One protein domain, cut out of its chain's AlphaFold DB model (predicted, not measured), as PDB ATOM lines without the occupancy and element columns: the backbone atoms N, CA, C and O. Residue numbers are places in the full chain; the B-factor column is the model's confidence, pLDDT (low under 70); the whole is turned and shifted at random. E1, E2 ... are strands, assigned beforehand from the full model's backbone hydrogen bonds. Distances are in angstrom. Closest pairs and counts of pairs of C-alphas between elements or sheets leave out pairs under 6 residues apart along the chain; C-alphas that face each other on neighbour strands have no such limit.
ATOM      1  N   GLU A 221      41.310  52.687 153.282       50.47
ATOM      2  CA  GLU A 221      40.262  51.857 152.654       50.47
ATOM      3  C   GLU A 221      39.840  50.654 153.515       50.47
ATOM      4  O   GLU A 221      38.947  49.891 153.146       50.47
ATOM      5  N   LYS A 222      40.497  50.438 154.660       54.47
ATOM      6  CA  LYS A 222      40.320  49.236 155.474       54.47
ATOM      7  C   LYS A 222      39.440  49.525 156.681       54.47
ATOM      8  O   LYS A 222      39.658  50.489 157.414       54.47
ATOM      9  N   LYS A 223      38.463  48.647 156.911       71.38
ATOM     10  CA  LYS A 223      37.607  48.658 158.101       71.38
ATOM     11  C   LYS A 223      38.065  47.583 159.081       71.38
ATOM     12  O   LYS A 223      38.392  46.471 158.675       71.38
ATOM     13  N   TYR A 224      38.055  47.918 160.361       77.31
ATOM     14  CA  TYR A 224      38.428  47.063 161.481       77.31
ATOM     15  C   TYR A 224      37.319  47.110 162.528       77.31
ATOM     16  O   TYR A 224      36.596  48.104 162.632       77.31
ATOM     17  N   TYR A 225      37.231  46.076 163.352       76.06
ATOM     18  CA  TYR A 225      36.503  46.132 164.611       76.06
ATOM     19  C   TYR A 225      37.486  45.860 165.731       76.06
ATOM     20  O   TYR A 225      38.292  44.946 165.618       76.06
ATOM     21  N   TYR A 226      37.475  46.666 166.782       77.12
ATOM     22  CA  TYR A 226      38.338  46.468 167.939       77.12
ATOM     23  C   TYR A 226      37.502  45.930 169.096       77.12
ATOM     24  O   TYR A 226      36.614  46.629 169.582       77.12
ATOM     25  N   ASP A 227      37.797  44.706 169.545       74.56
ATOM     26  CA  ASP A 227      37.141  44.090 170.712       74.56
ATOM     27  C   ASP A 227      37.426  44.868 171.988       74.56
ATOM     28  O   ASP A 227      36.586  45.007 172.873       74.56
ATOM     29  N   LYS A 228      38.650  45.384 172.064       65.62
ATOM     30  CA  LYS A 228      39.151  46.225 173.139       65.62
ATOM     31  C   LYS A 228      40.232  47.147 172.579       65.62
ATOM     32  O   LYS A 228      40.759  46.880 171.495       65.62
ATOM     33  N   PRO A 229      40.590  48.223 173.295       61.81
ATOM     34  CA  PRO A 229      41.555  49.204 172.813       61.81
ATOM     35  C   PRO A 229      42.851  48.532 172.349       61.81
ATOM     36  O   PRO A 229      43.486  47.789 173.098       61.81
ATOM     37  N   GLY A 230      43.209  48.756 171.085       63.38
ATOM     38  CA  GLY A 230      44.406  48.190 170.458       63.38
ATOM     39  C   GLY A 230      44.332  46.713 170.044       63.38
ATOM     40  O   GLY A 230      45.279  46.236 169.421       63.38
ATOM     41  N   VAL A 231      43.241  45.990 170.316       74.75
ATOM     42  CA  VAL A 231      43.059  44.590 169.891       74.75
ATOM     43  C   VAL A 231      41.980  44.496 168.821       74.75
ATOM     44  O   VAL A 231      40.792  44.636 169.108       74.75
ATOM     45  N   LYS A 232      42.416  44.258 167.582       83.88
ATOM     46  CA  LYS A 232      41.530  44.011 166.443       83.88
ATOM     47  C   LYS A 232      40.835  42.660 166.607       83.88
ATOM     48  O   LYS A 232      41.491  41.671 166.928       83.88
ATOM     49  N   HIS A 233      39.541  42.638 166.335       84.75
ATOM     50  CA  HIS A 233      38.752  41.432 166.180       84.75
ATOM     51  C   HIS A 233      39.238  40.659 164.957       84.75
ATOM     52  O   HIS A 233      39.571  41.244 163.926       84.75
ATOM     53  N   THR A 234      39.254  39.340 165.071       91.56
ATOM     54  CA  THR A 234      39.570  38.413 163.983       91.56
ATOM     55  C   THR A 234      38.575  37.268 164.044       91.56
ATOM     56  O   THR A 234      38.291  36.777 165.135       91.56
ATOM     57  N   GLY A 235      38.086  36.805 162.900       91.12
ATOM     58  CA  GLY A 235      37.014  35.817 162.838       91.12
ATOM     59  C   GLY A 235      35.633  36.448 162.678       91.12
ATOM     60  O   GLY A 235      35.500  37.599 162.249       91.12
ATOM     61  N   LEU A 236      34.599  35.647 162.940       92.19
ATOM     62  CA  LEU A 236      33.207  36.070 162.817       92.19
ATOM     63  C   LEU A 236      32.800  36.931 164.012       92.19
ATOM     64  O   LEU A 236      32.815  36.471 165.153       92.19
ATOM     65  N   LEU A 237      32.344  38.142 163.721       91.62
ATOM     66  CA  LEU A 237      31.765  39.057 164.689       91.62
ATOM     67  C   LEU A 237      30.262  39.154 164.461       91.62
ATOM     68  O   LEU A 237      29.823  39.585 163.395       91.62
ATOM     69  N   ARG A 238      29.467  38.867 165.492       85.12
ATOM     70  CA  ARG A 238      28.046  39.224 165.497       85.12
ATOM     71  C   ARG A 238      27.861  40.569 166.189       85.12
ATOM     72  O   ARG A 238      28.155  40.705 167.375       85.12
ATOM     73  N   SER A 239      27.371  41.559 165.454       75.94
ATOM     74  CA  SER A 239      27.111  42.905 165.967       75.94
ATOM     75  C   SER A 239      25.660  43.271 165.680       75.94
ATOM     76  O   SER A 239      25.327  43.683 164.576       75.94
ATOM     77  N   GLY A 240      24.794  43.117 166.685       76.75
ATOM     78  CA  GLY A 240      23.346  43.243 166.505       76.75
ATOM     79  C   GLY A 240      22.770  42.025 165.779       76.75
ATOM     80  O   GLY A 240      23.057  40.883 166.154       76.75
ATOM     81  N   GLU A 241      21.955  42.267 164.753       76.19
ATOM     82  CA  GLU A 241      21.426  41.203 163.892       76.19
ATOM     83  C   GLU A 241      22.432  40.757 162.827       76.19
ATOM     84  O   GLU A 241      22.352  39.625 162.349       76.19
ATOM     85  N   ASP A 242      23.433  41.582 162.525       81.19
ATOM     86  CA  ASP A 242      24.385  41.345 161.446       81.19
ATOM     87  C   ASP A 242      25.604  40.535 161.890       81.19
ATOM     88  O   ASP A 242      26.028  40.542 163.052       81.19
ATOM     89  N   THR A 243      26.172  39.803 160.933       84.69
ATOM     90  CA  THR A 243      27.397  39.016 161.108       84.69
ATOM     91  C   THR A 243      28.446  39.496 160.118       84.69
ATOM     92  O   THR A 243      28.161  39.615 158.934       84.69
ATOM     93  N   TYR A 244      29.654  39.753 160.598       87.62
ATOM     94  CA  TYR A 244      30.790  40.257 159.831       87.62
ATOM     95  C   TYR A 244      31.953  39.281 159.957       87.62
ATOM     96  O   TYR A 244      32.037  38.550 160.943       87.62
ATOM     97  N   PHE A 245      32.877  39.287 159.002       91.06
ATOM     98  CA  PHE A 245      34.102  38.498 159.091       91.06
ATOM     99  C   PHE A 245      35.324  39.399 159.015       91.06
ATOM    100  O   PHE A 245      35.435  40.227 158.116       91.06
ATOM    101  N   PHE A 246      36.246  39.217 159.955       91.06
ATOM    102  CA  PHE A 246      37.538  39.887 159.964       91.06
ATOM    103  C   PHE A 246      38.644  38.872 159.710       91.06
ATOM    104  O   PHE A 246      38.703  37.828 160.361       91.06
ATOM    105  N   ASP A 247      39.534  39.171 158.766       85.44
ATOM    106  CA  ASP A 247      40.665  38.303 158.458       85.44
ATOM    107  C   ASP A 247      41.650  38.202 159.642       85.44
ATOM    108  O   ASP A 247      41.535  38.886 160.660       85.44
ATOM    109  N   LYS A 248      42.679  37.359 159.510       86.38
ATOM    110  CA  LYS A 248      43.717  37.172 160.544       86.38
ATOM    111  C   LYS A 248      44.500  38.444 160.918       86.38
ATOM    112  O   LYS A 248      45.194  38.451 161.927       86.38
ATOM    113  N   ASN A 249      44.434  39.488 160.092       81.00
ATOM    114  CA  ASN A 249      45.062  40.789 160.329       81.00
ATOM    115  C   ASN A 249      44.049  41.830 160.856       81.00
ATOM    116  O   ASN A 249      44.411  42.992 161.078       81.00
ATOM    117  N   GLY A 250      42.791  41.423 161.043       82.25
ATOM    118  CA  GLY A 250      41.675  42.228 161.513       82.25
ATOM    119  C   GLY A 250      40.976  43.056 160.437       82.25
ATOM    120  O   GLY A 250      40.214  43.949 160.794       82.25
ATOM    121  N   ASN A 251      41.236  42.827 159.145       83.50
ATOM    122  CA  ASN A 251      40.560  43.563 158.071       83.50
ATOM    123  C   ASN A 251      39.167  42.977 157.822       83.50
ATOM    124  O   ASN A 251      39.033  41.760 157.707       83.50
ATOM    125  N   LEU A 252      38.155  43.833 157.677       85.62
ATOM    126  CA  LEU A 252      36.810  43.426 157.278       85.62
ATOM    127  C   LEU A 252      36.843  42.766 155.895       85.62
ATOM    128  O   LEU A 252      37.310  43.360 154.923       85.62
ATOM    129  N   ALA A 253      36.326  41.548 155.819       75.12
ATOM    130  CA  ALA A 253      36.179  40.799 154.589       75.12
ATOM    131  C   ALA A 253      34.867  41.147 153.877       75.12
ATOM    132  O   ALA A 253      33.863  41.498 154.497       75.12
ATOM    133  N   SER A 254      34.879  40.999 152.558       79.00
ATOM    134  CA  SER A 254      33.718  41.178 151.695       79.00
ATOM    135  C   SER A 254      33.664  40.091 150.619       79.00
ATOM    136  O   SER A 254      34.655  39.403 150.356       79.00
ATOM    137  N   GLY A 255      32.494  39.904 150.014       75.50
ATOM    138  CA  GLY A 255      32.236  38.866 149.021       75.50
ATOM    139  C   GLY A 255      32.264  37.444 149.595       75.50
ATOM    140  O   GLY A 255      32.018  37.210 150.781       75.50
ATOM    141  N   TRP A 256      32.559  36.480 148.722       79.81
ATOM    142  CA  TRP A 256      32.624  35.055 149.057       79.81
ATOM    143  C   TRP A 256      33.792  34.744 149.990       79.81
ATOM    144  O   TRP A 256      34.948  34.943 149.624       79.81
ATOM    145  N   ASN A 257      33.491  34.204 151.170       88.38
ATOM    146  CA  ASN A 257      34.497  33.768 152.133       88.38
ATOM    147  C   ASN A 257      34.086  32.446 152.784       88.38
ATOM    148  O   ASN A 257      32.913  32.233 153.091       88.38
ATOM    149  N   THR A 258      35.066  31.578 153.034       89.69
ATOM    150  CA  THR A 258      34.869  30.308 153.740       89.69
ATOM    151  C   THR A 258      35.463  30.415 155.139       89.69
ATOM    152  O   THR A 258      36.666  30.638 155.285       89.69
ATOM    153  N   VAL A 259      34.637  30.228 156.166       87.38
ATOM    154  CA  VAL A 259      35.039  30.257 157.578       87.38
ATOM    155  C   VAL A 259      34.665  28.924 158.218       87.38
ATOM    156  O   VAL A 259      33.510  28.510 158.154       87.38
ATOM    157  N   ASP A 260      35.648  28.219 158.784       86.94
ATOM    158  CA  ASP A 260      35.479  26.892 159.403       86.94
ATOM    159  C   ASP A 260      34.746  25.874 158.509       86.94
ATOM    160  O   ASP A 260      33.882  25.115 158.945       86.94
ATOM    161  N   GLY A 261      35.072  25.885 157.212       85.31
ATOM    162  CA  GLY A 261      34.470  24.999 156.209       85.31
ATOM    163  C   GLY A 261      33.040  25.370 155.793       85.31
ATOM    164  O   GLY A 261      32.434  24.642 155.007       85.31
ATOM    165  N   LYS A 262      32.504  26.490 156.289       91.38
ATOM    166  CA  LYS A 262      31.196  27.040 155.920       91.38
ATOM    167  C   LYS A 262      31.376  28.252 155.017       91.38
ATOM    168  O   LYS A 262      32.204  29.113 155.302       91.38
ATOM    169  N   ASP A 263      30.598  28.324 153.945       91.19
ATOM    170  CA  ASP A 263      30.651  29.455 153.018       91.19
ATOM    171  C   ASP A 263      29.680  30.546 153.459       91.19
ATOM    172  O   ASP A 263      28.567  30.256 153.896       91.19
ATOM    173  N   TYR A 264      30.108  31.792 153.298       91.25
ATOM    174  CA  TYR A 264      29.347  33.007 153.555       91.25
ATOM    175  C   TYR A 264      29.507  33.943 152.356       91.25
ATOM    176  O   TYR A 264      30.553  33.959 151.696       91.25
ATOM    177  N   TYR A 265      28.489  34.761 152.103       82.38
ATOM    178  CA  TYR A 265      28.612  35.907 151.210       82.38
ATOM    179  C   TYR A 265      28.448  37.186 152.025       82.38
ATOM    180  O   TYR A 265      27.353  37.484 152.499       82.38
ATOM    181  N   PHE A 266      29.542  37.923 152.196       77.06
ATOM    182  CA  PHE A 266      29.536  39.225 152.851       77.06
ATOM    183  C   PHE A 266      29.259  40.304 151.809       77.06
ATOM    184  O   PHE A 266      29.894  40.347 150.755       77.06
ATOM    185  N   ASP A 267      28.295  41.169 152.081       73.62
ATOM    186  CA  ASP A 267      27.963  42.293 151.222       73.62
ATOM    187  C   ASP A 267      29.203  43.158 150.943       73.62
ATOM    188  O   ASP A 267      30.013  43.426 151.832       73.62
ATOM    189  N   THR A 268      29.388  43.580 149.692       51.72
ATOM    190  CA  THR A 268      30.641  44.215 149.259       51.72
ATOM    191  C   THR A 268      30.845  45.627 149.796       51.72
ATOM    192  O   THR A 268      31.951  46.153 149.698       51.72
ATOM    193  N   VAL A 269      29.804  46.219 150.384       49.22
ATOM    194  CA  VAL A 269      29.793  47.603 150.869       49.22
ATOM    195  C   VAL A 269      29.740  47.644 152.397       49.22
ATOM    196  O   VAL A 269      30.589  48.257 153.059       49.22
ATOM    197  N   SER A 270      28.740  46.979 152.971       60.31
ATOM    198  CA  SER A 270      28.524  46.913 154.416       60.31
ATOM    199  C   SER A 270      29.417  45.875 155.097       60.31
ATOM    200  O   SER A 270      29.764  46.051 156.263       60.31
ATOM    201  N   GLY A 271      29.822  44.818 154.385       65.56
ATOM    202  CA  GLY A 271      30.547  43.675 154.945       65.56
ATOM    203  C   GLY A 271      29.678  42.733 155.782       65.56
ATOM    204  O   GLY A 271      30.223  41.825 156.406       65.56
ATOM    205  N   ALA A 272      28.356  42.936 155.830       78.19
ATOM    206  CA  ALA A 272      27.432  42.065 156.553       78.19
ATOM    207  C   ALA A 272      27.131  40.784 155.754       78.19
ATOM    208  O   ALA A 272      26.997  40.817 154.531       78.19
ATOM    209  N   ALA A 273      27.018  39.644 156.431       83.50
ATOM    210  CA  ALA A 273      26.658  38.370 155.819       83.50
ATOM    211  C   ALA A 273      25.206  38.395 155.327       83.50
ATOM    212  O   ALA A 273      24.296  38.739 156.083       83.50
ATOM    213  N   GLN A 274      24.987  37.973 154.082       83.31
ATOM    214  CA  GLN A 274      23.645  37.791 153.527       83.31
ATOM    215  C   GLN A 274      22.882  36.706 154.285       83.31
ATOM    216  O   GLN A 274      23.456  35.687 154.666       83.31
ATOM    217  N   LYS A 275      21.573  36.909 154.455       85.81
ATOM    218  CA  LYS A 275      20.656  35.964 155.105       85.81
ATOM    219  C   LYS A 275      19.434  35.734 154.232       85.81
ATOM    220  O   LYS A 275      18.981  36.641 153.538       85.81
ATOM    221  N   GLY A 276      18.877  34.531 154.289       86.38
ATOM    222  CA  GLY A 276      17.741  34.151 153.461       86.38
ATOM    223  C   GLY A 276      18.097  34.056 151.976       86.38
ATOM    224  O   GLY A 276      19.212  33.693 151.597       86.38
ATOM    225  N   TRP A 277      17.113  34.327 151.118       82.88
ATOM    226  CA  TRP A 277      17.267  34.239 149.668       82.88
ATOM    227  C   TRP A 277      17.985  35.458 149.105       82.88
ATOM    228  O   TRP A 277      17.532  36.586 149.271       82.88
ATOM    229  N   PHE A 278      19.048  35.222 148.343       74.38
ATOM    230  CA  PHE A 278      19.714  36.269 147.578       74.38
ATOM    231  C   PHE A 278      20.187  35.734 146.227       74.38
ATOM    232  O   PHE A 278      20.313  34.527 146.007       74.38
ATOM    233  N   SER A 279      20.440  36.645 145.291       59.88
ATOM    234  CA  SER A 279      20.889  36.306 143.942       59.88
ATOM    235  C   SER A 279      22.209  36.991 143.623       59.88
ATOM    236  O   SER A 279      22.331  38.196 143.829       59.88
ATOM    237  N   GLN A 280      23.155  36.254 143.042       57.19
ATOM    238  CA  GLN A 280      24.369  36.815 142.448       57.19
ATOM    239  C   GLN A 280      24.406  36.462 140.959       57.19
ATOM    240  O   GLN A 280      24.345  35.288 140.574       57.19
ATOM    241  N   THR A 281      24.470  37.496 140.118       53.81
ATOM    242  CA  THR A 281      24.370  37.400 138.653       53.81
ATOM    243  C   THR A 281      23.060  36.727 138.206       53.81
ATOM    244  O   THR A 281      22.028  37.384 138.147       53.81
ATOM    245  N   THR A 282      23.081  35.426 137.898       52.75
ATOM    246  CA  THR A 282      21.936  34.635 137.405       52.75
ATOM    247  C   THR A 282      21.632  33.421 138.284       52.75
ATOM    248  O   THR A 282      20.853  32.558 137.885       52.75
ATOM    249  N   HIS A 283      22.248  33.325 139.465       66.38
ATOM    250  CA  HIS A 283      22.098  32.179 140.360       66.38
ATOM    251  C   HIS A 283      21.485  32.615 141.687       66.38
ATOM    252  O   HIS A 283      21.888  33.627 142.263       66.38
ATOM    253  N   TRP A 284      20.527  31.822 142.155       77.62
ATOM    254  CA  TRP A 284      19.927  31.961 143.474       77.62
ATOM    255  C   TRP A 284      20.708  31.146 144.497       77.62
ATOM    256  O   TRP A 284      21.124  30.020 144.218       77.62
ATOM    257  N   TYR A 285      20.865  31.727 145.677       85.81
ATOM    258  CA  TYR A 285      21.513  31.146 146.840       85.81
ATOM    259  C   TYR A 285      20.583  31.315 148.036       85.81
ATOM    260  O   TYR A 285      19.754  32.231 148.075       85.81
ATOM    261  N   TYR A 286      20.734  30.434 149.016       90.56
ATOM    262  CA  TYR A 286      20.017  30.531 150.275       90.56
ATOM    263  C   TYR A 286      21.009  30.473 151.426       90.56
ATOM    264  O   TYR A 286      21.791  29.526 151.536       90.56
ATOM    265  N   ALA A 287      20.982  31.506 152.256       91.25
ATOM    266  CA  ALA A 287      21.719  31.581 153.501       91.25
ATOM    267  C   ALA A 287      20.771  31.324 154.679       91.25
ATOM    268  O   ALA A 287      19.634  31.800 154.672       91.25
ATOM    269  N   ASP A 288      21.225  30.591 155.692       89.06
ATOM    270  CA  ASP A 288      20.463  30.445 156.937       89.06
ATOM    271  C   ASP A 288      20.499  31.732 157.792       89.06
ATOM    272  O   ASP A 288      21.105  32.739 157.419       89.06
ATOM    273  N   ASP A 289      19.865  31.711 158.967       86.62
ATOM    274  CA  ASP A 289      19.788  32.868 159.877       86.62
ATOM    275  C   ASP A 289      21.153  33.312 160.447       86.62
ATOM    276  O   ASP A 289      21.292  34.415 161.001       86.62
ATOM    277  N   ASN A 290      22.172  32.459 160.306       84.12
ATOM    278  CA  ASN A 290      23.559  32.743 160.665       84.12
ATOM    279  C   ASN A 290      24.388  33.212 159.459       84.12
ATOM    280  O   ASN A 290      25.561  33.539 159.627       84.12
ATOM    281  N   GLY A 291      23.792  33.271 158.266       85.06
ATOM    282  CA  GLY A 291      24.434  33.689 157.025       85.06
ATOM    283  C   GLY A 291      25.194  32.579 156.294       85.06
ATOM    284  O   GLY A 291      25.913  32.863 155.335       85.06
ATOM    285  N   VAL A 292      25.062  31.320 156.727       93.69
ATOM    286  CA  VAL A 292      25.758  30.184 156.106       93.69
ATOM    287  C   VAL A 292      25.041  29.780 154.827       93.69
ATOM    288  O   VAL A 292      23.849  29.457 154.849       93.69
ATOM    289  N   ILE A 293      25.784  29.723 153.723       93.62
ATOM    290  CA  ILE A 293      25.277  29.297 152.420       93.62
ATOM    291  C   ILE A 293      24.963  27.804 152.439       93.62
ATOM    292  O   ILE A 293      25.836  26.957 152.650       93.62
ATOM    293  N   GLN A 294      23.699  27.483 152.181       94.69
ATOM    294  CA  GLN A 294      23.204  26.118 152.195       94.69
ATOM    295  C   GLN A 294      23.557  25.381 150.898       94.69
ATOM    296  O   GLN A 294      23.542  25.939 149.800       94.69
ATOM    297  N   LYS A 295      23.878  24.093 151.039       93.00
ATOM    298  CA  LYS A 295      24.280  23.187 149.954       93.00
ATOM    299  C   LYS A 295      23.473  21.897 150.041       93.00
ATOM    300  O   LYS A 295      23.069  21.493 151.128       93.00
ATOM    301  N   GLY A 296      23.284  21.209 148.919       91.44
ATOM    302  CA  GLY A 296      22.488  19.985 148.885       91.44
ATOM    303  C   GLY A 296      20.991  20.264 149.019       91.44
ATOM    304  O   GLY A 296      20.498  21.260 148.496       91.44
ATOM    305  N   ASN A 297      20.253  19.365 149.667       93.62
ATOM    306  CA  ASN A 297      18.797  19.461 149.755       93.62
ATOM    307  C   ASN A 297      18.372  20.325 150.948       93.62
ATOM    308  O   ASN A 297      18.783  20.064 152.075       93.62
ATOM    309  N   VAL A 298      17.510  21.308 150.703       93.81
ATOM    310  CA  VAL A 298      16.972  22.225 151.714       93.81
ATOM    311  C   VAL A 298      15.461  22.289 151.572       93.81
ATOM    312  O   VAL A 298      14.935  22.460 150.475       93.81
ATOM    313  N   THR A 299      14.745  22.196 152.688       93.19
ATOM    314  CA  THR A 299      13.296  22.409 152.716       93.19
ATOM    315  C   THR A 299      12.992  23.844 153.125       93.19
ATOM    316  O   THR A 299      13.314  24.247 154.237       93.19
ATOM    317  N   TYR A 300      12.330  24.603 152.254       90.56
ATOM    318  CA  TYR A 300      11.895  25.971 152.530       90.56
ATOM    319  C   TYR A 300      10.385  26.081 152.305       90.56
ATOM    320  O   TYR A 300       9.884  25.760 151.226       90.56
ATOM    321  N   LYS A 301       9.645  26.477 153.353       89.88
ATOM    322  CA  LYS A 301       8.171  26.594 153.354       89.88
ATOM    323  C   LYS A 301       7.454  25.360 152.770       89.88
ATOM    324  O   LYS A 301       6.552  25.468 151.944       89.88
ATOM    325  N   GLY A 302       7.892  24.169 153.186       88.69
ATOM    326  CA  GLY A 302       7.307  22.889 152.763       88.69
ATOM    327  C   GLY A 302       7.683  22.434 151.347       88.69
ATOM    328  O   GLY A 302       7.185  21.408 150.893       88.69
ATOM    329  N   LYS A 303       8.568  23.156 150.649       92.12
ATOM    330  CA  LYS A 303       9.050  22.821 149.306       92.12
ATOM    331  C   LYS A 303      10.536  22.463 149.329       92.12
ATOM    332  O   LYS A 303      11.313  23.092 150.043       92.12
ATOM    333  N   GLN A 304      10.928  21.447 148.562       94.44
ATOM    334  CA  GLN A 304      12.323  20.994 148.478       94.44
ATOM    335  C   GLN A 304      13.097  21.785 147.421       94.44
ATOM    336  O   GLN A 304      12.644  21.915 146.285       94.44
ATOM    337  N   PHE A 305      14.279  22.258 147.787       93.88
ATOM    338  CA  PHE A 305      15.255  22.910 146.922       93.88
ATOM    339  C   PHE A 305      16.542  22.095 146.929       93.88
ATOM    340  O   PHE A 305      16.886  21.481 147.937       93.88
ATOM    341  N   GLN A 306      17.260  22.095 145.812       91.62
ATOM    342  CA  GLN A 306      18.569  21.469 145.703       91.62
ATOM    343  C   GLN A 306      19.587  22.515 145.275       91.62
ATOM    344  O   GLN A 306      19.420  23.179 144.251       91.62
ATOM    345  N   PHE A 307      20.662  22.605 146.043       91.19
ATOM    346  CA  PHE A 307      21.805  23.459 145.793       91.19
ATOM    347  C   PHE A 307      23.022  22.604 145.449       91.19
ATOM    348  O   PHE A 307      23.223  21.527 146.017       91.19
ATOM    349  N   ASP A 308      23.842  23.064 144.510       86.38
ATOM    350  CA  ASP A 308      25.083  22.382 144.161       86.38
ATOM    351  C   ASP A 308      26.161  22.537 145.255       86.38
ATOM    352  O   ASP A 308      25.962  23.161 146.300       86.38
ATOM    353  N   ARG A 309      27.351  21.976 145.012       87.38
ATOM    354  CA  ARG A 309      28.495  22.060 145.941       87.38
ATOM    355  C   ARG A 309      28.992  23.491 146.212       87.38
ATOM    356  O   ARG A 309      29.767  23.691 147.146       87.38
ATOM    357  N   THR A 310      28.592  24.452 145.381       80.19
ATOM    358  CA  THR A 310      28.917  25.882 145.492       80.19
ATOM    359  C   THR A 310      27.773  26.703 146.094       80.19
ATOM    360  O   THR A 310      27.927  27.903 146.283       80.19
ATOM    361  N   GLY A 311      26.641  26.070 146.424       82.69
ATOM    362  CA  GLY A 311      25.463  26.733 146.983       82.69
ATOM    363  C   GLY A 311      24.520  27.325 145.936       82.69
ATOM    364  O   GLY A 311      23.576  28.017 146.302       82.69
ATOM    365  N   LYS A 312      24.737  27.068 144.639       86.50
ATOM    366  CA  LYS A 312      23.843  27.541 143.573       86.50
ATOM    367  C   LYS A 312      22.603  26.670 143.505       86.50
ATOM    368  O   LYS A 312      22.719  25.448 143.444       86.50
ATOM    369  N   MET A 313      21.427  27.284 143.455       87.44
ATOM    370  CA  MET A 313      20.170  26.563 143.285       87.44
ATOM    371  C   MET A 313      20.122  25.896 141.904       87.44
ATOM    372  O   MET A 313      20.095  26.580 140.883       87.44
ATOM    373  N   VAL A 314      20.063  24.564 141.885       88.19
ATOM    374  CA  VAL A 314      19.934  23.744 140.666       88.19
ATOM    375  C   VAL A 314      18.543  23.135 140.509       88.19
ATOM    376  O   VAL A 314      18.133  22.843 139.388       88.19
ATOM    377  N   LYS A 315      17.809  22.954 141.614       91.56
ATOM    378  CA  LYS A 315      16.388  22.584 141.628       91.56
ATOM    379  C   LYS A 315      15.655  23.354 142.709       91.56
ATOM    380  O   LYS A 315      16.250  23.730 143.717       91.56
ATOM    381  N   GLY A 316      14.364  23.567 142.526       93.50
ATOM    382  CA  GLY A 316      13.597  24.380 143.452       93.50
ATOM    383  C   GLY A 316      12.272  24.818 142.880       93.50
ATOM    384  O   GLY A 316      11.758  24.218 141.944       93.50
ATOM    385  N   TRP A 317      11.725  25.882 143.448       92.62
ATOM    386  CA  TRP A 317      10.387  26.351 143.128       92.62
ATOM    387  C   TRP A 317      10.417  27.844 142.896       92.62
ATOM    388  O   TRP A 317      10.817  28.619 143.770       92.62
ATOM    389  N   ILE A 318       9.996  28.232 141.705       88.00
ATOM    390  CA  ILE A 318      10.047  29.609 141.243       88.00
ATOM    391  C   ILE A 318       8.662  30.065 140.814       88.00
ATOM    392  O   ILE A 318       7.825  29.261 140.417       88.00
ATOM    393  N   THR A 319       8.453  31.369 140.839       82.00
ATOM    394  CA  THR A 319       7.395  32.033 140.078       82.00
ATOM    395  C   THR A 319       8.037  32.841 138.969       82.00
ATOM    396  O   THR A 319       9.138  33.380 139.137       82.00
ATOM    397  N   ILE A 320       7.344  32.951 137.840       67.31
ATOM    398  CA  ILE A 320       7.796  33.799 136.744       67.31
ATOM    399  C   ILE A 320       7.278  35.215 136.981       67.31
ATOM    400  O   ILE A 320       6.083  35.479 136.885       67.31
ATOM    401  N   GLN A 321       8.195  36.140 137.251       56.62
ATOM    402  CA  GLN A 321       7.918  37.574 137.316       56.62
ATOM    403  C   GLN A 321       8.378  38.252 136.018       56.62
ATOM    404  O   GLN A 321       9.227  39.138 136.020       56.62
ATOM    405  N   SER A 322       7.798  37.805 134.898       45.78
ATOM    406  CA  SER A 322       7.792  38.507 133.606       45.78
ATOM    407  C   SER A 322       6.354  38.834 133.200       45.78
ATOM    408  O   SER A 322       5.408  38.212 133.686       45.78
ATOM    409  N   LEU A 323       6.171  39.812 132.313       39.94
ATOM    410  CA  LEU A 323       4.840  40.213 131.834       39.94
ATOM    411  C   LEU A 323       4.168  39.151 130.965       39.94
ATOM    412  O   LEU A 323       2.943  39.014 130.993       39.94
ATOM    413  N   ASP A 324       4.968  38.353 130.265       45.75
ATOM    414  CA  ASP A 324       4.444  37.350 129.346       45.75
ATOM    415  C   ASP A 324       4.240  35.979 129.990       45.75
ATOM    416  O   ASP A 324       3.477  35.186 129.452       45.75
ATOM    417  N   GLN A 325       4.870  35.708 131.144       62.47
ATOM    418  CA  GLN A 325       4.748  34.447 131.896       62.47
ATOM    419  C   GLN A 325       5.014  33.208 131.031       62.47
ATOM    420  O   GLN A 325       4.342  32.190 131.148       62.47
ATOM    421  N   ASN A 326       5.989  33.293 130.131       72.19
ATOM    422  CA  ASN A 326       6.237  32.257 129.135       72.19
ATOM    423  C   ASN A 326       7.280  31.226 129.587       72.19
ATOM    424  O   ASN A 326       8.338  31.577 130.114       72.19
ATOM    425  N   ILE A 327       7.010  29.959 129.272       75.06
ATOM    426  CA  ILE A 327       7.975  28.850 129.290       75.06
ATOM    427  C   ILE A 327       8.096  28.225 127.895       75.06
ATOM    428  O   ILE A 327       7.159  28.262 127.095       75.06
ATOM    429  N   TYR A 328       9.253  27.636 127.592       78.75
ATOM    430  CA  TYR A 328       9.609  27.194 126.237       78.75
ATOM    431  C   TYR A 328       9.999  25.719 126.204       78.75
ATOM    432  O   TYR A 328      10.617  25.227 127.134       78.75
ATOM    433  N   LYS A 329       9.709  24.983 125.128       74.06
ATOM    434  CA  LYS A 329      10.074  23.550 125.052       74.06
ATOM    435  C   LYS A 329      11.586  23.289 124.958       74.06
ATOM    436  O   LYS A 329      12.036  22.206 125.313       74.06
ATOM    437  N   SER A 330      12.383  24.244 124.471       65.44
ATOM    438  CA  SER A 330      13.854  24.157 124.454       65.44
ATOM    439  C   SER A 330      14.501  25.539 124.305       65.44
ATOM    440  O   SER A 330      13.836  26.482 123.876       65.44
ATOM    441  N   ARG A 331      15.806  25.661 124.603       58.53
ATOM    442  CA  ARG A 331      16.573  26.905 124.389       58.53
ATOM    443  C   ARG A 331      16.819  27.254 122.914       58.53
ATOM    444  O   ARG A 331      17.092  28.407 122.600       58.53
ATOM    445  N   THR A 332      16.771  26.262 122.017       46.97
ATOM    446  CA  THR A 332      17.166  26.376 120.596       46.97
ATOM    447  C   THR A 332      16.006  26.806 119.693       46.97
ATOM    448  O   THR A 332      16.103  26.701 118.472       46.97
ATOM    449  N   VAL A 333      14.884  27.263 120.258       45.62
ATOM    450  CA  VAL A 333      13.721  27.679 119.464       45.62
ATOM    451  C   VAL A 333      14.029  29.004 118.763       45.62
ATOM    452  O   VAL A 333      13.808  30.099 119.276       45.62
ATOM    453  N   VAL A 334      14.563  28.867 117.552       31.44
ATOM    454  CA  VAL A 334      14.483  29.840 116.466       31.44
ATOM    455  C   VAL A 334      13.002  30.157 116.237       31.44
ATOM    456  O   VAL A 334      12.193  29.241 116.139       31.44
ATOM    457  N   ARG A 335      12.670  31.454 116.204       32.25
ATOM    458  CA  ARG A 335      11.386  32.075 115.817       32.25
ATOM    459  C   ARG A 335      10.272  31.103 115.378       32.25
ATOM    460  O   ARG A 335      10.289  30.611 114.256       32.25
ATOM    461  N   GLY A 336       9.253  30.984 116.233       38.41
ATOM    462  CA  GLY A 336       7.942  30.425 115.896       38.41
ATOM    463  C   GLY A 336       7.749  28.987 116.366       38.41
ATOM    464  O   GLY A 336       8.087  28.070 115.637       38.41
ATOM    465  N   PHE A 337       7.239  28.807 117.589       41.25
ATOM    466  CA  PHE A 337       6.040  28.013 117.914       41.25
ATOM    467  C   PHE A 337       5.800  28.026 119.441       41.25
ATOM    468  O   PHE A 337       6.677  27.653 120.221       41.25
ATOM    469  N   ASP A 338       4.612  28.516 119.810       56.50
ATOM    470  CA  ASP A 338       3.872  28.483 121.084       56.50
ATOM    471  C   ASP A 338       4.677  28.427 122.395       56.50
ATOM    472  O   ASP A 338       4.787  27.358 123.012       56.50
ATOM    473  N   PRO A 339       5.193  29.575 122.889       67.56
ATOM    474  CA  PRO A 339       5.493  29.687 124.310       67.56
ATOM    475  C   PRO A 339       4.235  29.351 125.115       67.56
ATOM    476  O   PRO A 339       3.132  29.793 124.793       67.56
ATOM    477  N   ILE A 340       4.399  28.562 126.170       77.31
ATOM    478  CA  ILE A 340       3.286  28.263 127.061       77.31
ATOM    479  C   ILE A 340       3.223  29.370 128.094       77.31
ATOM    480  O   ILE A 340       4.155  29.552 128.878       77.31
ATOM    481  N   LYS A 341       2.113  30.100 128.084       80.69
ATOM    482  CA  LYS A 341       1.818  31.111 129.085       80.69
ATOM    483  C   LYS A 341       1.329  30.435 130.361       80.69
ATOM    484  O   LYS A 341       0.313  29.741 130.348       80.69
ATOM    485  N   VAL A 342       2.049  30.635 131.453       79.81
ATOM    486  CA  VAL A 342       1.649  30.206 132.795       79.81
ATOM    487  C   VAL A 342       0.928  31.348 133.515       79.81
ATOM    488  O   VAL A 342       0.919  32.476 133.031       79.81
ATOM    489  N   ARG A 343       0.279  31.073 134.650       77.94
ATOM    490  CA  ARG A 343      -0.336  32.127 135.475       77.94
ATOM    491  C   ARG A 343       0.725  32.887 136.276       77.94
ATOM    492  O   ARG A 343       1.808  32.373 136.539       77.94
ATOM    493  N   LYS A 344       0.391  34.100 136.722       65.75
ATOM    494  CA  LYS A 344       1.293  34.994 137.474       65.75
ATOM    495  C   LYS A 344       1.780  34.401 138.791       65.75
ATOM    496  O   LYS A 344       2.899  34.651 139.220       65.75
ATOM    497  N   ASP A 345       0.897  33.661 139.430       76.25
ATOM    498  CA  ASP A 345       1.069  32.955 140.689       76.25
ATOM    499  C   ASP A 345       1.444  31.482 140.482       76.25
ATOM    500  O   ASP A 345       1.550  30.730 141.451       76.25
ATOM    501  N   GLU A 346       1.664  31.055 139.232       86.44
ATOM    502  CA  GLU A 346       2.039  29.679 138.941       86.44
ATOM    503  C   GLU A 346       3.434  29.390 139.493       86.44
ATOM    504  O   GLU A 346       4.433  29.998 139.093       86.44
ATOM    505  N   ILE A 347       3.496  28.426 140.409       90.06
ATOM    506  CA  ILE A 347       4.749  27.945 140.969       90.06
ATOM    507  C   ILE A 347       5.256  26.809 140.092       90.06
ATOM    508  O   ILE A 347       4.645  25.743 140.021       90.06
ATOM    509  N   LEU A 348       6.408  27.021 139.473       89.62
ATOM    510  CA  LEU A 348       7.059  26.045 138.618       89.62
ATOM    511  C   LEU A 348       8.182  25.341 139.368       89.62
ATOM    512  O   LEU A 348       8.974  25.970 140.074       89.62
ATOM    513  N   GLU A 349       8.269  24.031 139.177       93.62
ATOM    514  CA  GLU A 349       9.364  23.225 139.699       93.62
ATOM    515  C   GLU A 349      10.562  23.336 138.754       93.62
ATOM    516  O   GLU A 349      10.508  22.881 137.616       93.62
ATOM    517  N   VAL A 350      11.665  23.909 139.223       92.69
ATOM    518  CA  VAL A 350      12.963  23.827 138.556       92.69
ATOM    519  C   VAL A 350      13.516  22.420 138.755       92.69
ATOM    520  O   VAL A 350      13.815  22.019 139.877       92.69
ATOM    521  N   VAL A 351      13.696  21.687 137.659       91.69
ATOM    522  CA  VAL A 351      14.218  20.309 137.644       91.69
ATOM    523  C   VAL A 351      15.680  20.222 137.200       91.69
ATOM    524  O   VAL A 351      16.279  19.146 137.237       91.69
ATOM    525  N   GLY A 352      16.275  21.344 136.795       83.44
ATOM    526  CA  GLY A 352      17.680  21.443 136.419       83.44
ATOM    527  C   GLY A 352      17.983  22.737 135.669       83.44
ATOM    528  O   GLY A 352      17.192  23.677 135.668       83.44
ATOM    529  N   GLU A 353      19.112  22.764 134.966       76.81
ATOM    530  CA  GLU A 353      19.530  23.903 134.146       76.81
ATOM    531  C   GLU A 353      19.659  23.517 132.663       76.81
ATOM    532  O   GLU A 353      19.918  22.357 132.323       76.81
ATOM    533  N   ASP A 354      19.482  24.494 131.770       64.69
ATOM    534  CA  ASP A 354      19.749  24.374 130.327       64.69
ATOM    535  C   ASP A 354      20.704  25.480 129.850       64.69
ATOM    536  O   ASP A 354      20.383  26.321 129.011       64.69
ATOM    537  N   GLY A 355      21.905  25.495 130.427       56.00
ATOM    538  CA  GLY A 355      22.902  26.540 130.207       56.00
ATOM    539  C   GLY A 355      22.857  27.649 131.266       56.00
ATOM    540  O   GLY A 355      21.997  27.653 132.148       56.00
ATOM    541  N   PRO A 356      23.789  28.616 131.199       50.41
ATOM    542  CA  PRO A 356      24.066  29.547 132.301       50.41
ATOM    543  C   PRO A 356      22.908  30.503 132.639       50.41
ATOM    544  O   PRO A 356      22.874  31.073 133.731       50.41
ATOM    545  N   LEU A 357      21.959  30.672 131.714       52.97
ATOM    546  CA  LEU A 357      20.866  31.644 131.806       52.97
ATOM    547  C   LEU A 357      19.472  31.010 131.869       52.97
ATOM    548  O   LEU A 357      18.494  31.748 131.958       52.97
ATOM    549  N   TRP A 358      19.358  29.677 131.848       66.00
ATOM    550  CA  TRP A 358      18.064  28.995 131.755       66.00
ATOM    551  C   TRP A 358      17.888  27.924 132.828       66.00
ATOM    552  O   TRP A 358      18.759  27.077 133.034       66.00
ATOM    553  N   PHE A 359      16.725  27.932 133.472       79.44
ATOM    554  CA  PHE A 359      16.226  26.804 134.246       79.44
ATOM    555  C   PHE A 359      15.443  25.866 133.342       79.44
ATOM    556  O   PHE A 359      14.700  26.325 132.480       79.44
ATOM    557  N   LYS A 360      15.570  24.559 133.579       87.88
ATOM    558  CA  LYS A 360      14.597  23.562 133.136       87.88
ATOM    559  C   LYS A 360      13.499  23.497 134.179       87.88
ATOM    560  O   LYS A 360      13.799  23.294 135.352       87.88
ATOM    561  N   VAL A 361      12.255  23.645 133.755       90.62
ATOM    562  CA  VAL A 361      11.088  23.602 134.632       90.62
ATOM    563  C   VAL A 361      10.136  22.498 134.220       90.62
ATOM    564  O   VAL A 361       9.944  22.253 133.034       90.62
ATOM    565  N   ASN A 362       9.543  21.829 135.195       89.88
ATOM    566  CA  ASN A 362       8.448  20.903 134.976       89.88
ATOM    567  C   ASN A 362       7.127  21.675 135.023       89.88
ATOM    568  O   ASN A 362       6.862  22.424 135.964       89.88
ATOM    569  N   TYR A 363       6.307  21.489 133.997       89.06
ATOM    570  CA  TYR A 363       4.969  22.048 133.910       89.06
ATOM    571  C   TYR A 363       4.042  21.007 133.278       89.06
ATOM    572  O   TYR A 363       4.328  20.488 132.201       89.06
ATOM    573  N   ASN A 364       2.950  20.653 133.961       85.75
ATOM    574  CA  ASN A 364       1.996  19.620 133.526       85.75
ATOM    575  C   ASN A 364       2.642  18.270 133.128       85.75
ATOM    576  O   ASN A 364       2.175  17.596 132.212       85.75
ATOM    577  N   GLY A 365       3.727  17.871 133.803       83.44
ATOM    578  CA  GLY A 365       4.425  16.605 133.548       83.44
ATOM    579  C   GLY A 365       5.355  16.614 132.330       83.44
ATOM    580  O   GLY A 365       5.896  15.568 131.975       83.44
ATOM    581  N   GLN A 366       5.557  17.770 131.690       84.62
ATOM    582  CA  GLN A 366       6.527  17.964 130.612       84.62
ATOM    583  C   GLN A 366       7.617  18.961 131.028       84.62
ATOM    584  O   GLN A 366       7.388  19.870 131.824       84.62
ATOM    585  N   THR A 367       8.818  18.794 130.469       85.88
ATOM    586  CA  THR A 367       9.963  19.673 130.743       85.88
ATOM    587  C   THR A 367      10.015  20.822 129.743       85.88
ATOM    588  O   THR A 367      10.040  20.608 128.532       85.88
ATOM    589  N   TYR A 368      10.117  22.034 130.271       87.12
ATOM    590  CA  TYR A 368      10.295  23.289 129.554       87.12
ATOM    591  C   TYR A 368      11.541  24.009 130.069       87.12
ATOM    592  O   TYR A 368      12.225  23.530 130.970       87.12
ATOM    593  N   VAL A 369      11.838  25.175 129.511       80.56
ATOM    594  CA  VAL A 369      12.890  26.077 129.952       80.56
ATOM    595  C   VAL A 369      12.343  27.480 130.177       80.56
ATOM    596  O   VAL A 369      11.441  27.932 129.473       80.56
ATOM    597  N   VAL A 370      12.911  28.173 131.158       73.81
ATOM    598  CA  VAL A 370      12.608  29.568 131.496       73.81
ATOM    599  C   VAL A 370      13.903  30.303 131.816       73.81
ATOM    600  O   VAL A 370      14.836  29.722 132.372       73.81
ATOM    601  N   GLN A 371      13.991  31.581 131.457       61.47
ATOM    602  CA  GLN A 371      15.176  32.375 131.762       61.47
ATOM    603  C   GLN A 371      15.274  32.640 133.265       61.47
ATOM    604  O   GLN A 371      14.317  33.103 133.887       61.47
ATOM    605  N   LYS A 372      16.462  32.415 133.837       62.25
ATOM    606  CA  LYS A 372      16.731  32.624 135.270       62.25
ATOM    607  C   LYS A 372      16.482  34.072 135.704       62.25
ATOM    608  O   LYS A 372      16.101  34.303 136.842       62.25
ATOM    609  N   LEU A 373      16.649  35.035 134.793       48.91
ATOM    610  CA  LEU A 373      16.430  36.463 135.047       48.91
ATOM    611  C   LEU A 373      14.984  36.792 135.455       48.91
ATOM    612  O   LEU A 373      14.769  37.703 136.247       48.91
ATOM    613  N   PHE A 374      14.008  36.051 134.926       56.62
ATOM    614  CA  PHE A 374      12.581  36.261 135.195       56.62
ATOM    615  C   PHE A 374      12.025  35.299 136.245       56.62
ATOM    616  O   PHE A 374      10.846  35.359 136.588       56.62
ATOM    617  N   ALA A 375      12.870  34.400 136.738       64.56
ATOM    618  CA  ALA A 375      12.539  33.434 137.759       64.56
ATOM    619  C   ALA A 375      12.951  33.985 139.124       64.56
ATOM    620  O   ALA A 375      14.139  34.153 139.409       64.56
ATOM    621  N   VAL A 376      11.970  34.224 139.986       70.06
ATOM    622  CA  VAL A 376      12.217  34.488 141.407       70.06
ATOM    623  C   VAL A 376      11.748  33.295 142.215       70.06
ATOM    624  O   VAL A 376      10.837  32.581 141.796       70.06
ATOM    625  N   VAL A 377      12.350  33.068 143.378       80.94
ATOM    626  CA  VAL A 377      11.821  32.075 144.319       80.94
ATOM    627  C   VAL A 377      10.377  32.445 144.665       80.94
ATOM    628  O   VAL A 377      10.063  33.622 144.816       80.94
ATOM    629  N   PHE A 378       9.503  31.441 144.720       80.50
ATOM    630  CA  PHE A 378       8.041  31.559 144.607       80.50
ATOM    631  C   PHE A 378       7.310  32.510 145.579       80.50
ATOM    632  O   PHE A 378       6.115  32.741 145.419       80.50
ATOM    633  N   ASP A 379       7.986  33.032 146.598       73.69
ATOM    634  CA  ASP A 379       7.446  33.940 147.611       73.69
ATOM    635  C   ASP A 379       8.223  35.267 147.728       73.69
ATOM    636  O   ASP A 379       8.005  36.023 148.673       73.69
ATOM    637  N   GLN A 380       9.126  35.551 146.783       63.56
ATOM    638  CA  GLN A 380       9.927  36.778 146.718       63.56
ATOM    639  C   GLN A 380       9.335  37.768 145.693       63.56
ATOM    640  O   GLN A 380       8.774  37.353 144.677       63.56
ATOM    641  N   SER A 381       9.450  39.086 145.920       52.16
ATOM    642  CA  SER A 381       8.872  40.129 145.046       52.16
ATOM    643  C   SER A 381       9.913  41.070 144.421       52.16
ATOM    644  O   SER A 381      10.942  41.391 145.014       52.16
ATOM    645  N   LEU A 382       9.606  41.581 143.221       43.72
ATOM    646  CA  LEU A 382      10.367  42.642 142.544       43.72
ATOM    647  C   LEU A 382      10.170  44.044 143.177       43.72
ATOM    648  O   LEU A 382      10.971  44.941 142.928       43.72
ATOM    649  N   SER A 383       9.131  44.243 144.004       37.97
ATOM    650  CA  SER A 383       8.755  45.540 144.610       37.97
ATOM    651  C   SER A 383       9.828  46.121 145.531       37.97
ATOM    652  O   SER A 383      10.127  47.308 145.451       37.97
ATOM    653  N   ASN A 384      10.483  45.274 146.330       41.50
ATOM    654  CA  ASN A 384      11.490  45.705 147.306       41.50
ATOM    655  C   ASN A 384      12.735  46.321 146.631       41.50
ATOM    656  O   ASN A 384      13.415  47.160 147.216       41.50
ATOM    657  N   LYS A 385      13.005  45.966 145.365       43.31
ATOM    658  CA  LYS A 385      14.087  46.563 144.563       43.31
ATOM    659  C   LYS A 385      13.735  47.964 144.047       43.31
ATOM    660  O   LYS A 385      14.606  48.817 143.953       43.31
TER     661      LYS A 385
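Overview. This is residues 221 to 385 of the 922 residues of an uncharacterized protein of Bacillus thuringiensis (UniProt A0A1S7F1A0). Small two-stranded hairpins, E2-E3, E4-E5 and E6-E7, follow one another along a rod, each turned against the next, and lead into a larger, strongly twisted sheet of E8 to E14 at the other end. E1 lies at the first end of the row. The printed part has 165 residues with 14 named strands, E1 to E14 in order, and no named helix; the neighbour strands are antiparallel. The class is all strand, though under half of the residues, 77 of 165, are in named strands. The whole is loose, with a radius of gyration of the C-alphas of 19.3 A and spans of 68 by 29 by 26 A.

Arrangement. Start at E1, residues 222 to 228, which pairs with no named strand. Next come E2, residues 235 to 239, and E3, residues 242 to 246, a hairpin with N 237 and O 244 at 2.8 A; the closest C-alphas of E1 and E3, those of Tyr 224 and Phe 246, are 7.4 A apart. Go on to the hairpin of E4, residues 255 to 259, and E5, residues 262 to 266, where N 264 and O 257 are 2.8 A apart. The closest C-alphas of E3 and E5 are Tyr 244 and Phe 266, 7.2 A. In the hairpin of E6, residues 276 to 280, and E7, residues 283 to 287, N 285 and O 278 are 2.9 A apart; the closest C-alphas of E5 and E7 are Tyr 264 and Ala 287, 7.8 A. A meander, each strand the antiparallel neighbour of the one before, runs through E8, residues 296 to 300, E9, 303 to 307, E10, 313 to 320, E11, 347 to 353, E12, 358 to 363, and E13, 366 to 371. Look for N 298 and O 305 at 2.8 A, N 306 and O 315 at 2.8 A, N 350 and O 316 at 2.7 A, N 360 and O 352 at 2.8 A, and N 368 and O 361 at 2.8 A. E10 bends by 79 degrees at residue 316; E9 and E14, residues 375 to 377, lie on one side of it and E11 on the other, with N 319 and O 376 at 2.8 A. This sheet and E6-E7 form a sandwich, two sheets face to face, with strands at 64 degrees; Trp 284 of E7 and Met 313 of E10 have the closest C-alphas of those two strands, 5.4 A.

Along the chain. Find C-alpha 222 at (40.320, 49.236, 155.474), from which E1 runs 18.0 A. E10 starts at C-alpha 313, (20.170, 26.563, 143.285), and spans 15.8 A; E11 and E13 each span 16.8 A. E14 ends at C-alpha 377, (11.821, 32.075, 144.319).

Size, cuts and confidence. The C-alphas farthest apart, Pro 229 and Phe 337, are 68.7 A apart. The printed part has no cut; its one long link is residues 321 to 346, between E10 and E11. Mean pLDDT of the printed part is 76.1, with 47 residues under 70, among them 330 to 339 and 380 to 385.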